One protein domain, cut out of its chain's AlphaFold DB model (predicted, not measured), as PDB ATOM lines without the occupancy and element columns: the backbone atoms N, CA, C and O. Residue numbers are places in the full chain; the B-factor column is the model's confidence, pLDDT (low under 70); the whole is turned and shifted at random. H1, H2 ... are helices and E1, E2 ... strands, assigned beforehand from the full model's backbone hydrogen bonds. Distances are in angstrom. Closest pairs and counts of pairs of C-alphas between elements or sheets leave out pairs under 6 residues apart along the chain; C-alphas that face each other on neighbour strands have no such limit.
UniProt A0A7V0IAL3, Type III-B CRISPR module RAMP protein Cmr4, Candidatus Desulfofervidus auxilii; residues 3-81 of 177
ATOM      1  N   TRP A   3      23.396  34.496  30.571       54.47
ATOM      2  CA  TRP A   3      22.989  33.098  30.662       54.47
ATOM      3  C   TRP A   3      24.213  32.259  31.021       54.47
ATOM      4  O   TRP A   3      25.229  32.341  30.342       54.47
ATOM      5  N   ASN A   4      24.146  31.489  32.113       53.56
ATOM      6  CA  ASN A   4      25.272  30.691  32.624       53.56
ATOM      7  C   ASN A   4      26.593  31.486  32.752       53.56
ATOM      8  O   ASN A   4      27.652  31.002  32.361       53.56
ATOM      9  N   SER A   5      26.524  32.717  33.271       57.53
ATOM     10  CA  SER A   5      27.676  33.628  33.407       57.53
ATOM     11  C   SER A   5      28.321  34.065  32.080       57.53
ATOM     12  O   SER A   5      29.424  34.611  32.081       57.53
ATOM     13  N   GLN A   6      27.641  33.854  30.947       60.81
ATOM     14  CA  GLN A   6      28.017  34.383  29.637       60.81
ATOM     15  C   GLN A   6      27.080  35.520  29.242       60.81
ATOM     16  O   GLN A   6      25.856  35.419  29.358       60.81
ATOM     17  N   LYS A   7      27.663  36.621  28.767       69.06
ATOM     18  CA  LYS A   7      26.910  37.747  28.226       69.06
ATOM     19  C   LYS A   7      26.424  37.376  26.827       69.06
ATOM     20  O   LYS A   7      27.233  37.255  25.917       69.06
ATOM     21  N   ILE A   8      25.113  37.248  26.654       78.81
ATOM     22  CA  ILE A   8      24.504  37.097  25.331       78.81
ATOM     23  C   ILE A   8      24.544  38.466  24.655       78.81
ATOM     24  O   ILE A   8      23.902  39.414  25.128       78.81
ATOM     25  N   ASN A   9      25.299  38.577  23.562       80.44
ATOM     26  CA  ASN A   9      25.312  39.773  22.732       80.44
ATOM     27  C   ASN A   9      24.385  39.591  21.528       80.44
ATOM     28  O   ASN A   9      24.795  39.161  20.456       80.44
ATOM     29  N   VAL A  10      23.115  39.957  21.700       83.94
ATOM     30  CA  VAL A  10      22.113  39.871  20.624       83.94
ATOM     31  C   VAL A  10      22.481  40.701  19.389       83.94
ATOM     32  O   VAL A  10      22.063  40.361  18.290       83.94
ATOM     33  N   ASN A  11      23.300  41.748  19.546       84.25
ATOM     34  CA  ASN A  11      23.738  42.596  18.433       84.25
ATOM     35  C   ASN A  11      24.822  41.938  17.565       84.25
ATOM     36  O   ASN A  11      25.105  42.433  16.478       84.25
ATOM     37  N   GLU A  12      25.451  40.863  18.045       87.00
ATOM     38  CA  GLU A  12      26.455  40.102  17.295       87.00
ATOM     39  C   GLU A  12      25.840  38.934  16.518       87.00
ATOM     40  O   GLU A  12      26.522  38.327  15.693       87.00
ATOM     41  N   ILE A  13      24.548  38.643  16.717       93.94
ATOM     42  CA  ILE A  13      23.855  37.595  15.969       93.94
ATOM     43  C   ILE A  13      23.716  38.046  14.506       93.94
ATOM     44  O   ILE A  13      23.034  39.038  14.234       93.94
ATOM     45  N   PRO A  14      24.340  37.340  13.546       93.81
ATOM     46  CA  PRO A  14      24.294  37.756  12.156       93.81
ATOM     47  C   PRO A  14      22.894  37.533  11.564       93.81
ATOM     48  O   PRO A  14      22.218  36.563  11.929       93.81
ATOM     49  N   PRO A  15      22.456  38.382  10.615       95.62
ATOM     50  CA  PRO A  15      21.267  38.089   9.827       95.62
ATOM     51  C   PRO A  15      21.484  36.806   9.022       95.62
ATOM     52  O   PRO A  15      22.617  36.451   8.692       95.62
ATOM     53  N   ASN A  16      20.390  36.139   8.669       95.44
ATOM     54  CA  ASN A  16      20.398  34.872   7.940       95.44
ATOM     55  C   ASN A  16      21.230  33.812   8.676       95.44
ATOM     56  O   ASN A  16      22.199  33.249   8.157       95.44
ATOM     57  N   SER A  17      20.853  33.555   9.929       95.69
ATOM     58  CA  SER A  17      21.533  32.593  10.791       95.69
ATOM     59  C   SER A  17      20.586  31.653  11.523       95.69
ATOM     60  O   SER A  17      19.381  31.888  11.622       95.69
ATOM     61  N   PHE A  18      21.147  30.549  12.014       95.69
ATOM     62  CA  PHE A  18      20.439  29.533  12.789       95.69
ATOM     63  C   PHE A  18      21.274  29.067  13.999       95.69
ATOM     64  O   PHE A  18      22.506  29.163  13.968       95.69
ATOM     65  N   PRO A  19      20.642  28.534  15.062       95.12
ATOM     66  CA  PRO A  19      21.336  27.926  16.189       95.12
ATOM     67  C   PRO A  19      22.266  26.791  15.760       95.12
ATOM     68  O   PRO A  19      21.835  25.760  15.231       95.12
ATOM     69  N   LYS A  20      23.563  26.950  16.024       92.38
ATOM     70  CA  LYS A  20      24.549  25.926  15.680       92.38
ATOM     71  C   LYS A  20      24.200  24.567  16.320       92.38
ATOM     72  O   LYS A  20      23.823  24.492  17.493       92.38
ATOM     73  N   ASP A  21      24.316  23.498  15.529       89.44
ATOM     74  CA  ASP A  21      24.129  22.082  15.904       89.44
ATOM     75  C   ASP A  21      22.748  21.684  16.465       89.44
ATOM     76  O   ASP A  21      22.581  20.564  16.944       89.44
ATOM     77  N   THR A  22      21.753  22.574  16.429       87.31
ATOM     78  CA  THR A  22      20.445  22.345  17.081       87.31
ATOM     79  C   THR A  22      19.248  22.498  16.146       87.31
ATOM     80  O   THR A  22      18.185  21.954  16.440       87.31
ATOM     81  N   SER A  23      19.414  23.171  15.004       89.88
ATOM     82  CA  SER A  23      18.315  23.439  14.073       89.88
ATOM     83  C   SER A  23      17.762  22.179  13.392       89.88
ATOM     84  O   SER A  23      18.513  21.350  12.880       89.88
ATOM     85  N   GLN A  24      16.431  22.075  13.346       93.81
ATOM     86  CA  GLN A  24      15.675  21.009  12.672       93.81
ATOM     87  C   GLN A  24      14.945  21.493  11.410       93.81
ATOM     88  O   GLN A  24      14.317  20.695  10.721       93.81
ATOM     89  N   VAL A  25      15.018  22.789  11.098       93.38
ATOM     90  CA  VAL A  25      14.313  23.402   9.955       93.38
ATOM     91  C   VAL A  25      15.165  23.463   8.683       93.38
ATOM     92  O   VAL A  25      14.711  23.949   7.650       93.38
ATOM     93  N   LEU A  26      16.409  22.979   8.744       93.44
ATOM     94  CA  LEU A  26      17.348  23.044   7.630       93.44
ATOM     95  C   LEU A  26      17.218  21.858   6.674       93.44
ATOM     96  O   LEU A  26      17.248  20.697   7.079       93.44
ATOM     97  N   ILE A  27      17.220  22.164   5.380       90.31
ATOM     98  CA  ILE A  27      17.329  21.213   4.277       90.31
ATOM     99  C   ILE A  27      18.570  21.601   3.470       90.31
ATOM    100  O   ILE A  27      18.603  22.644   2.819       90.31
ATOM    101  N   SER A  28      19.619  20.777   3.531       86.50
ATOM    102  CA  SER A  28      20.890  21.016   2.820       86.50
ATOM    103  C   SER A  28      21.505  22.406   3.082       86.50
ATOM    104  O   SER A  28      22.010  23.046   2.163       86.50
ATOM    105  N   GLY A  29      21.441  22.886   4.331       80.31
ATOM    106  CA  GLY A  29      21.979  24.195   4.739       80.31
ATOM    107  C   GLY A  29      21.093  25.398   4.393       80.31
ATOM    108  O   GLY A  29      21.519  26.539   4.556       80.31
ATOM    109  N   ARG A  30      19.865  25.157   3.927       91.94
ATOM    110  CA  ARG A  30      18.878  26.193   3.606       91.94
ATOM    111  C   ARG A  30      17.628  26.027   4.452       91.94
ATOM    112  O   ARG A  30      17.328  24.917   4.879       91.94
ATOM    113  N   VAL A  31      16.884  27.107   4.648       95.69
ATOM    114  CA  VAL A  31      15.512  27.055   5.166       95.69
ATOM    115  C   VAL A  31      14.556  27.526   4.076       95.69
ATOM    116  O   VAL A  31      14.898  28.411   3.287       95.69
ATOM    117  N   ILE A  32      13.376  26.918   4.023       95.25
ATOM    118  CA  ILE A  32      12.278  27.363   3.167       95.25
ATOM    119  C   ILE A  32      11.209  27.927   4.097       95.25
ATOM    120  O   ILE A  32      10.710  27.206   4.959       95.25
ATOM    121  N   LEU A  33      10.908  29.214   3.948       95.00
ATOM    122  CA  LEU A  33       9.861  29.911   4.690       95.00
ATOM    123  C   LEU A  33       8.854  30.429   3.666       95.00
ATOM    124  O   LEU A  33       9.205  31.253   2.822       95.00
ATOM    125  N   GLU A  34       7.626  29.916   3.725       91.31
ATOM    126  CA  GLU A  34       6.617  30.107   2.677       91.31
ATOM    127  C   GLU A  34       7.172  29.720   1.291       91.31
ATOM    128  O   GLU A  34       7.567  28.573   1.072       91.31
ATOM    129  N   GLU A  35       7.238  30.669   0.356       91.50
ATOM    130  CA  GLU A  35       7.789  30.480  -0.990       91.50
ATOM    131  C   GLU A  35       9.277  30.858  -1.115       91.50
ATOM    132  O   GLU A  35       9.890  30.652  -2.167       91.50
ATOM    133  N   TYR A  36       9.888  31.382  -0.051       93.94
ATOM    134  CA  TYR A  36      11.252  31.905  -0.077       93.94
ATOM    135  C   TYR A  36      12.268  30.888   0.440       93.94
ATOM    136  O   TYR A  36      12.062  30.213   1.447       93.94
ATOM    137  N   THR A  37      13.410  30.805  -0.244       96.25
ATOM    138  CA  THR A  37      14.548  29.976   0.173       96.25
ATOM    139  C   THR A  37      15.682  30.861   0.673       96.25
ATOM    140  O   THR A  37      16.168  31.713  -0.069       96.25
ATOM    141  N   PHE A  38      16.150  30.611   1.896       96.31
ATOM    142  CA  PHE A  38      17.251  31.349   2.514       96.31
ATOM    143  C   PHE A  38      18.445  30.436   2.763       96.31
ATOM    144  O   PHE A  38      18.306  29.330   3.290       96.31
ATOM    145  N   GLU A  39      19.636  30.918   2.419       95.44
ATOM    146  CA  GLU A  39      20.889  30.302   2.849       95.44
ATOM    147  C   GLU A  39      21.257  30.871   4.218       95.44
ATOM    148  O   GLU A  39      21.381  32.087   4.370       95.44
ATOM    149  N   LEU A  40      21.394  29.998   5.218       95.06
ATOM    150  CA  LEU A  40      21.659  30.408   6.593       95.06
ATOM    151  C   LEU A  40      23.037  29.942   7.055       95.06
ATOM    152  O   LEU A  40      23.534  28.890   6.650       95.06
ATOM    153  N   THR A  41      23.630  30.698   7.973       94.62
ATOM    154  CA  THR A  41      24.914  30.356   8.598       94.62
ATOM    155  C   THR A  41      24.741  29.966  10.071       94.62
ATOM    156  O   THR A  41      23.876  30.511  10.760       94.62
ATOM    157  N   PRO A  42      25.522  29.003  10.592       94.94
ATOM    158  CA  PRO A  42      25.427  28.617  11.998       94.94
ATOM    159  C   PRO A  42      25.923  29.744  12.914       94.94
ATOM    160  O   PRO A  42      26.981  30.322  12.668       94.94
ATOM    161  N   SER A  43      25.210  29.996  14.013       94.00
ATOM    162  CA  SER A  43      25.576  30.974  15.044       94.00
ATOM    163  C   SER A  43      25.535  30.348  16.444       94.00
ATOM    164  O   SER A  43      24.535  29.749  16.852       94.00
ATOM    165  N   GLU A  44      26.639  30.480  17.187       93.00
ATOM    166  CA  GLU A  44      26.707  30.059  18.595       93.00
ATOM    167  C   GLU A  44      25.985  31.064  19.508       93.00
ATOM    168  O   GLU A  44      25.302  30.656  20.445       93.00
ATOM    169  N   ASP A  45      26.055  32.362  19.203       92.62
ATOM    170  CA  ASP A  45      25.358  33.402  19.973       92.62
ATOM    171  C   ASP A  45      23.840  33.254  19.865       92.62
ATOM    172  O   ASP A  45      23.128  33.344  20.869       92.62
ATOM    173  N   LEU A  46      23.335  32.922  18.670       94.88
ATOM    174  CA  LEU A  46      21.918  32.624  18.477       94.88
ATOM    175  C   LEU A  46      21.494  31.382  19.261       94.88
ATOM    176  O   LEU A  46      20.414  31.365  19.840       94.88
ATOM    177  N   LYS A  47      22.341  30.354  19.342       94.00
ATOM    178  CA  LYS A  47      22.062  29.165  20.155       94.00
ATOM    179  C   LYS A  47      21.981  29.504  21.646       94.00
ATOM    180  O   LYS A  47      21.068  29.035  22.324       94.00
ATOM    181  N   GLN A  48      22.890  30.330  22.167       93.25
ATOM    182  CA  GLN A  48      22.827  30.793  23.560       93.25
ATOM    183  C   GLN A  48      21.554  31.606  23.820       93.25
ATOM    184  O   GLN A  48      20.849  31.345  24.796       93.25
ATOM    185  N   PHE A  49      21.223  32.536  22.920       93.88
ATOM    186  CA  PHE A  49      19.988  33.313  22.995       93.88
ATOM    187  C   PHE A  49      18.744  32.422  22.951       93.88
ATOM    188  O   PHE A  49      17.848  32.578  23.773       93.88
ATOM    189  N   ALA A  50      18.709  31.444  22.048       95.00
ATOM    190  CA  ALA A  50      17.591  30.527  21.901       95.00
ATOM    191  C   ALA A  50      17.379  29.667  23.153       95.00
ATOM    192  O   ALA A  50      16.249  29.516  23.608       95.00
ATOM    193  N   ASN A  51      18.457  29.155  23.755       93.94
ATOM    194  CA  ASN A  51      18.385  28.407  25.013       93.94
ATOM    195  C   ASN A  51      17.908  29.283  26.177       93.94
ATOM    196  O   ASN A  51      17.120  28.843  27.018       93.94
ATOM    197  N   TRP A  52      18.379  30.530  26.233       92.31
ATOM    198  CA  TRP A  52      17.901  31.502  27.207       92.31
ATOM    199  C   TRP A  52      16.402  31.779  27.024       92.31
ATOM    200  O   TRP A  52      15.648  31.727  27.998       92.31
ATOM    201  N   LEU A  53      15.955  31.990  25.783       92.69
ATOM    202  CA  LEU A  53      14.564  32.287  25.460       92.69
ATOM    203  C   LEU A  53      13.648  31.094  25.750       92.69
ATOM    204  O   LEU A  53      12.591  31.271  26.351       92.69
ATOM    205  N   ALA A  54      14.074  29.875  25.412       94.25
ATOM    206  CA  ALA A  54      13.363  28.638  25.732       94.25
ATOM    207  C   ALA A  54      13.115  28.506  27.238       94.25
ATOM    208  O   ALA A  54      11.992  28.274  27.677       94.25
ATOM    209  N   LYS A  55      14.146  28.759  28.054       91.44
ATOM    210  CA  LYS A  55      14.027  28.737  29.518       91.44
ATOM    211  C   LYS A  55      13.066  29.808  30.045       91.44
ATOM    212  O   LYS A  55      12.372  29.564  31.025       91.44
ATOM    213  N   LYS A  56      13.060  30.998  29.440       89.12
ATOM    214  CA  LYS A  56      12.240  32.138  29.883       89.12
ATOM    215  C   LYS A  56      10.780  32.061  29.444       89.12
ATOM    216  O   LYS A  56       9.930  32.652  30.098       89.12
ATOM    217  N   THR A  57      10.504  31.364  28.348       91.56
ATOM    218  CA  THR A  57       9.153  31.203  27.787       91.56
ATOM    219  C   THR A  57       8.523  29.855  28.131       91.56
ATOM    220  O   THR A  57       7.310  29.704  28.030       91.56
ATOM    221  N   GLY A  58       9.334  28.861  28.509       91.44
ATOM    222  CA  GLY A  58       8.899  27.473  28.671       91.44
ATOM    223  C   GLY A  58       8.679  26.730  27.348       91.44
ATOM    224  O   GLY A  58       8.102  25.647  27.368       91.44
ATOM    225  N   ILE A  59       9.105  27.296  26.212       94.56
ATOM    226  CA  ILE A  59       8.976  26.692  24.878       94.56
ATOM    227  C   ILE A  59      10.307  26.023  24.518       94.56
ATOM    228  O   ILE A  59      11.256  26.676  24.076       94.56
ATOM    229  N   GLU A  60      10.397  24.713  24.740       95.25
ATOM    230  CA  GLU A  60      11.641  23.940  24.614       95.25
ATOM    231  C   GLU A  60      12.125  23.797  23.162       95.25
ATOM    232  O   GLU A  60      13.310  23.569  22.920       95.25
ATOM    233  N   GLU A  61      11.236  23.970  22.184       95.94
ATOM    234  CA  GLU A  61      11.511  23.804  20.756       95.94
ATOM    235  C   GLU A  61      12.187  25.023  20.115       95.94
ATOM    236  O   GLU A  61      12.685  24.921  18.991       95.94
ATOM    237  N   ILE A  62      12.240  26.175  20.802       96.50
ATOM    238  CA  ILE A  62      12.836  27.412  20.266       96.50
ATOM    239  C   ILE A  62      14.247  27.183  19.694       96.50
ATOM    240  O   ILE A  62      14.464  27.562  18.542       96.50
ATOM    241  N   PRO A  63      15.198  26.521  20.389       96.44
ATOM    242  CA  PRO A  63      16.552  26.298  19.870       96.44
ATOM    243  C   PRO A  63      16.600  25.450  18.598       96.44
ATOM    244  O   PRO A  63      17.590  25.482  17.878       96.44
ATOM    245  N   GLN A  64      15.538  24.701  18.308       96.62
ATOM    246  CA  GLN A  64      15.457  23.828  17.141       96.62
ATOM    247  C   GLN A  64      14.819  24.525  15.935       96.62
ATOM    248  O   GLN A  64      15.041  24.104  14.798       96.62
ATOM    249  N   LYS A  65      14.026  25.576  16.169       96.62
ATOM    250  CA  LYS A  65      13.167  26.195  15.148       96.62
ATOM    251  C   LYS A  65      13.476  27.663  14.861       96.62
ATOM    252  O   LYS A  65      13.117  28.139  13.791       96.62
ATOM    253  N   ILE A  66      14.131  28.380  15.777       96.50
ATOM    254  CA  ILE A  66      14.442  29.798  15.573       96.50
ATOM    255  C   ILE A  66      15.456  29.984  14.440       96.50
ATOM    256  O   ILE A  66      16.459  29.276  14.346       96.50
ATOM    257  N   VAL A  67      15.197  30.978  13.601       96.69
ATOM    258  CA  VAL A  67      16.117  31.497  12.591       96.69
ATOM    259  C   VAL A  67      16.097  33.017  12.677       96.69
ATOM    260  O   VAL A  67      15.099  33.607  13.092       96.69
ATOM    261  N   VAL A  68      17.197  33.655  12.303       96.50
ATOM    262  CA  VAL A  68      17.280  35.115  12.206       96.50
ATOM    263  C   VAL A  68      17.375  35.476  10.739       96.50
ATOM    264  O   VAL A  68      18.230  34.949  10.036       96.50
ATOM    265  N   LEU A  69      16.506  36.374  10.287       96.81
ATOM    266  CA  LEU A  69      16.502  36.909   8.929       96.81
ATOM    267  C   LEU A  69      17.083  38.326   8.908       96.81
ATOM    268  O   LEU A  69      17.325  38.931   9.954       96.81
ATOM    269  N   SER A  70      17.305  38.871   7.713       96.44
ATOM    270  CA  SER A  70      17.575  40.302   7.580       96.44
ATOM    271  C   SER A  70      16.363  41.134   8.023       96.44
ATOM    272  O   SER A  70      15.223  40.672   7.979       96.44
ATOM    273  N   ASN A  71      16.591  42.393   8.411       96.06
ATOM    274  CA  ASN A  71      15.504  43.293   8.812       96.06
ATOM    275  C   ASN A  71      14.448  43.481   7.712       96.06
ATOM    276  O   ASN A  71      13.276  43.657   8.028       96.06
ATOM    277  N   ASN A  72      14.860  43.471   6.440       96.94
ATOM    278  CA  ASN A  72      13.938  43.633   5.317       96.94
ATOM    279  C   ASN A  72      13.077  42.382   5.140       96.94
ATOM    280  O   ASN A  72      11.859  42.498   5.097       96.94
ATOM    281  N   ASP A  73      13.694  41.199   5.141       96.88
ATOM    282  CA  ASP A  73      12.957  39.942   4.980       96.88
ATOM    283  C   ASP A  73      12.003  39.722   6.162       96.88
ATOM    284  O   ASP A  73      10.828  39.427   5.971       96.88
ATOM    285  N   PHE A  74      12.470  39.945   7.398       96.81
ATOM    286  CA  PHE A  74      11.618  39.852   8.586       96.81
ATOM    287  C   PHE A  74      10.436  40.825   8.520       96.81
ATOM    288  O   PHE A  74       9.314  40.447   8.856       96.81
ATOM    289  N   LYS A  75      10.674  42.062   8.063       96.81
ATOM    290  CA  LYS A  75       9.620  43.061   7.863       96.81
ATOM    291  C   LYS A  75       8.554  42.562   6.882       96.81
ATOM    292  O   LYS A  75       7.371  42.759   7.145       96.81
ATOM    293  N   ASP A  76       8.956  41.934   5.784       95.56
ATOM    294  CA  ASP A  76       8.011  41.411   4.799       95.56
ATOM    295  C   ASP A  76       7.154  40.288   5.406       95.56
ATOM    296  O   ASP A  76       5.930  40.343   5.301       95.56
ATOM    297  N   PHE A  77       7.747  39.350   6.157       95.88
ATOM    298  CA  PHE A  77       6.987  38.294   6.846       95.88
ATOM    299  C   PHE A  77       5.968  38.846   7.852       95.88
ATOM    300  O   PHE A  77       4.812  38.430   7.839       95.88
ATOM    301  N   VAL A  78       6.341  39.813   8.698       95.19
ATOM    302  CA  VAL A  78       5.393  40.356   9.696       95.19
ATOM    303  C   VAL A  78       4.260  41.184   9.084       95.19
ATOM    304  O   VAL A  78       3.271  41.439   9.765       95.19
ATOM    305  N   HIS A  79       4.389  41.613   7.825       92.75
ATOM    306  CA  HIS A  79       3.337  42.329   7.100       92.75
ATOM    307  C   HIS A  79       2.499  41.438   6.182       92.75
ATOM    308  O   HIS A  79       1.353  41.780   5.911       92.75
ATOM    309  N   LEU A  80       3.071  40.355   5.652       93.31
ATOM    310  CA  LEU A  80       2.445  39.553   4.597       93.31
ATOM    311  C   LEU A  80       1.980  38.173   5.072       93.31
ATOM    312  O   LEU A  80       1.132  37.573   4.420       93.31
ATOM    313  N   SER A  81       2.501  37.678   6.197       93.56
ATOM    314  CA  SER A  81       2.189  36.345   6.734       93.56
ATOM    315  C   SER A  81       1.198  36.385   7.902       93.56
ATOM    316  O   SER A  81       1.187  35.491   8.747       93.56
TER     317      SER A  81
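AT A GLANCE: This is residues 3 to 81 of the 177 residues of the protein "Type III-B CRISPR module RAMP protein Cmr4" of Candidatus Desulfofervidus auxilii (UniProt A0A7V0IAL3). A short pair of parallel strands, E1 and E4, lies near the middle of the domain; helices H1 and H2 pack together at one end of it, and the hairpin E2 E3 extends from the other. H3 is set off from the other named elements, and residues 3 to 16 form a long opening stretch with no named element. The printed part has 79 residues, with four strands and then three helices in the order E1 E2 E3 E4 H1 H2 H3; E2 and E3 form an antiparallel sheet, and the class is mixed, helices and strands. The whole is compact, with a radius of gyration of the C-alphas of 12.6 A and spans of 39 by 26 by 24 A.

HOW THE PARTS SIT: E1, residues 17 to 19, and E4, residues 41 to 43, are parallel at 47 degrees, with N 43 and O 18 2.8 A apart. E2, residues 30 to 33, and E3, residues 36 to 39, form an antiparallel hairpin at 154 degrees, with N 33 and O 36 2.9 A apart. E3 runs on into E4 at 66 degrees, and the two meet only through their link. The closest C-alphas of E1 and H1, residues 44 to 57, are those of Pro 19 and Lys 47, 4.2 A apart. H2, residues 62 to 65, touches H1, closest at the C-alphas of Ala 50 and Pro 63, 4.8 A. H3, residues 71 to 80, is apart from H1 and H2. In H1 and H3 every O i to N i+4 pair is within hydrogen-bond range; H2 is too short for one.

IN THESE COORDINATES: E1 begins at C-alpha 17 (21.533, 32.593, 10.791). E2 is 9.8 A long, E3 10.2 A, H1 19.8 A and H3 14.2 A, ending at C-alpha 80 (2.445, 39.553, 4.597).

THE WHOLE: The two farthest C-alphas, of Ser 5 and Glu 35, are 39.9 A apart. The printed part has no cut and no long link. Residues 3 to 7 are under pLDDT 70; the mean of the printed part is 91.0.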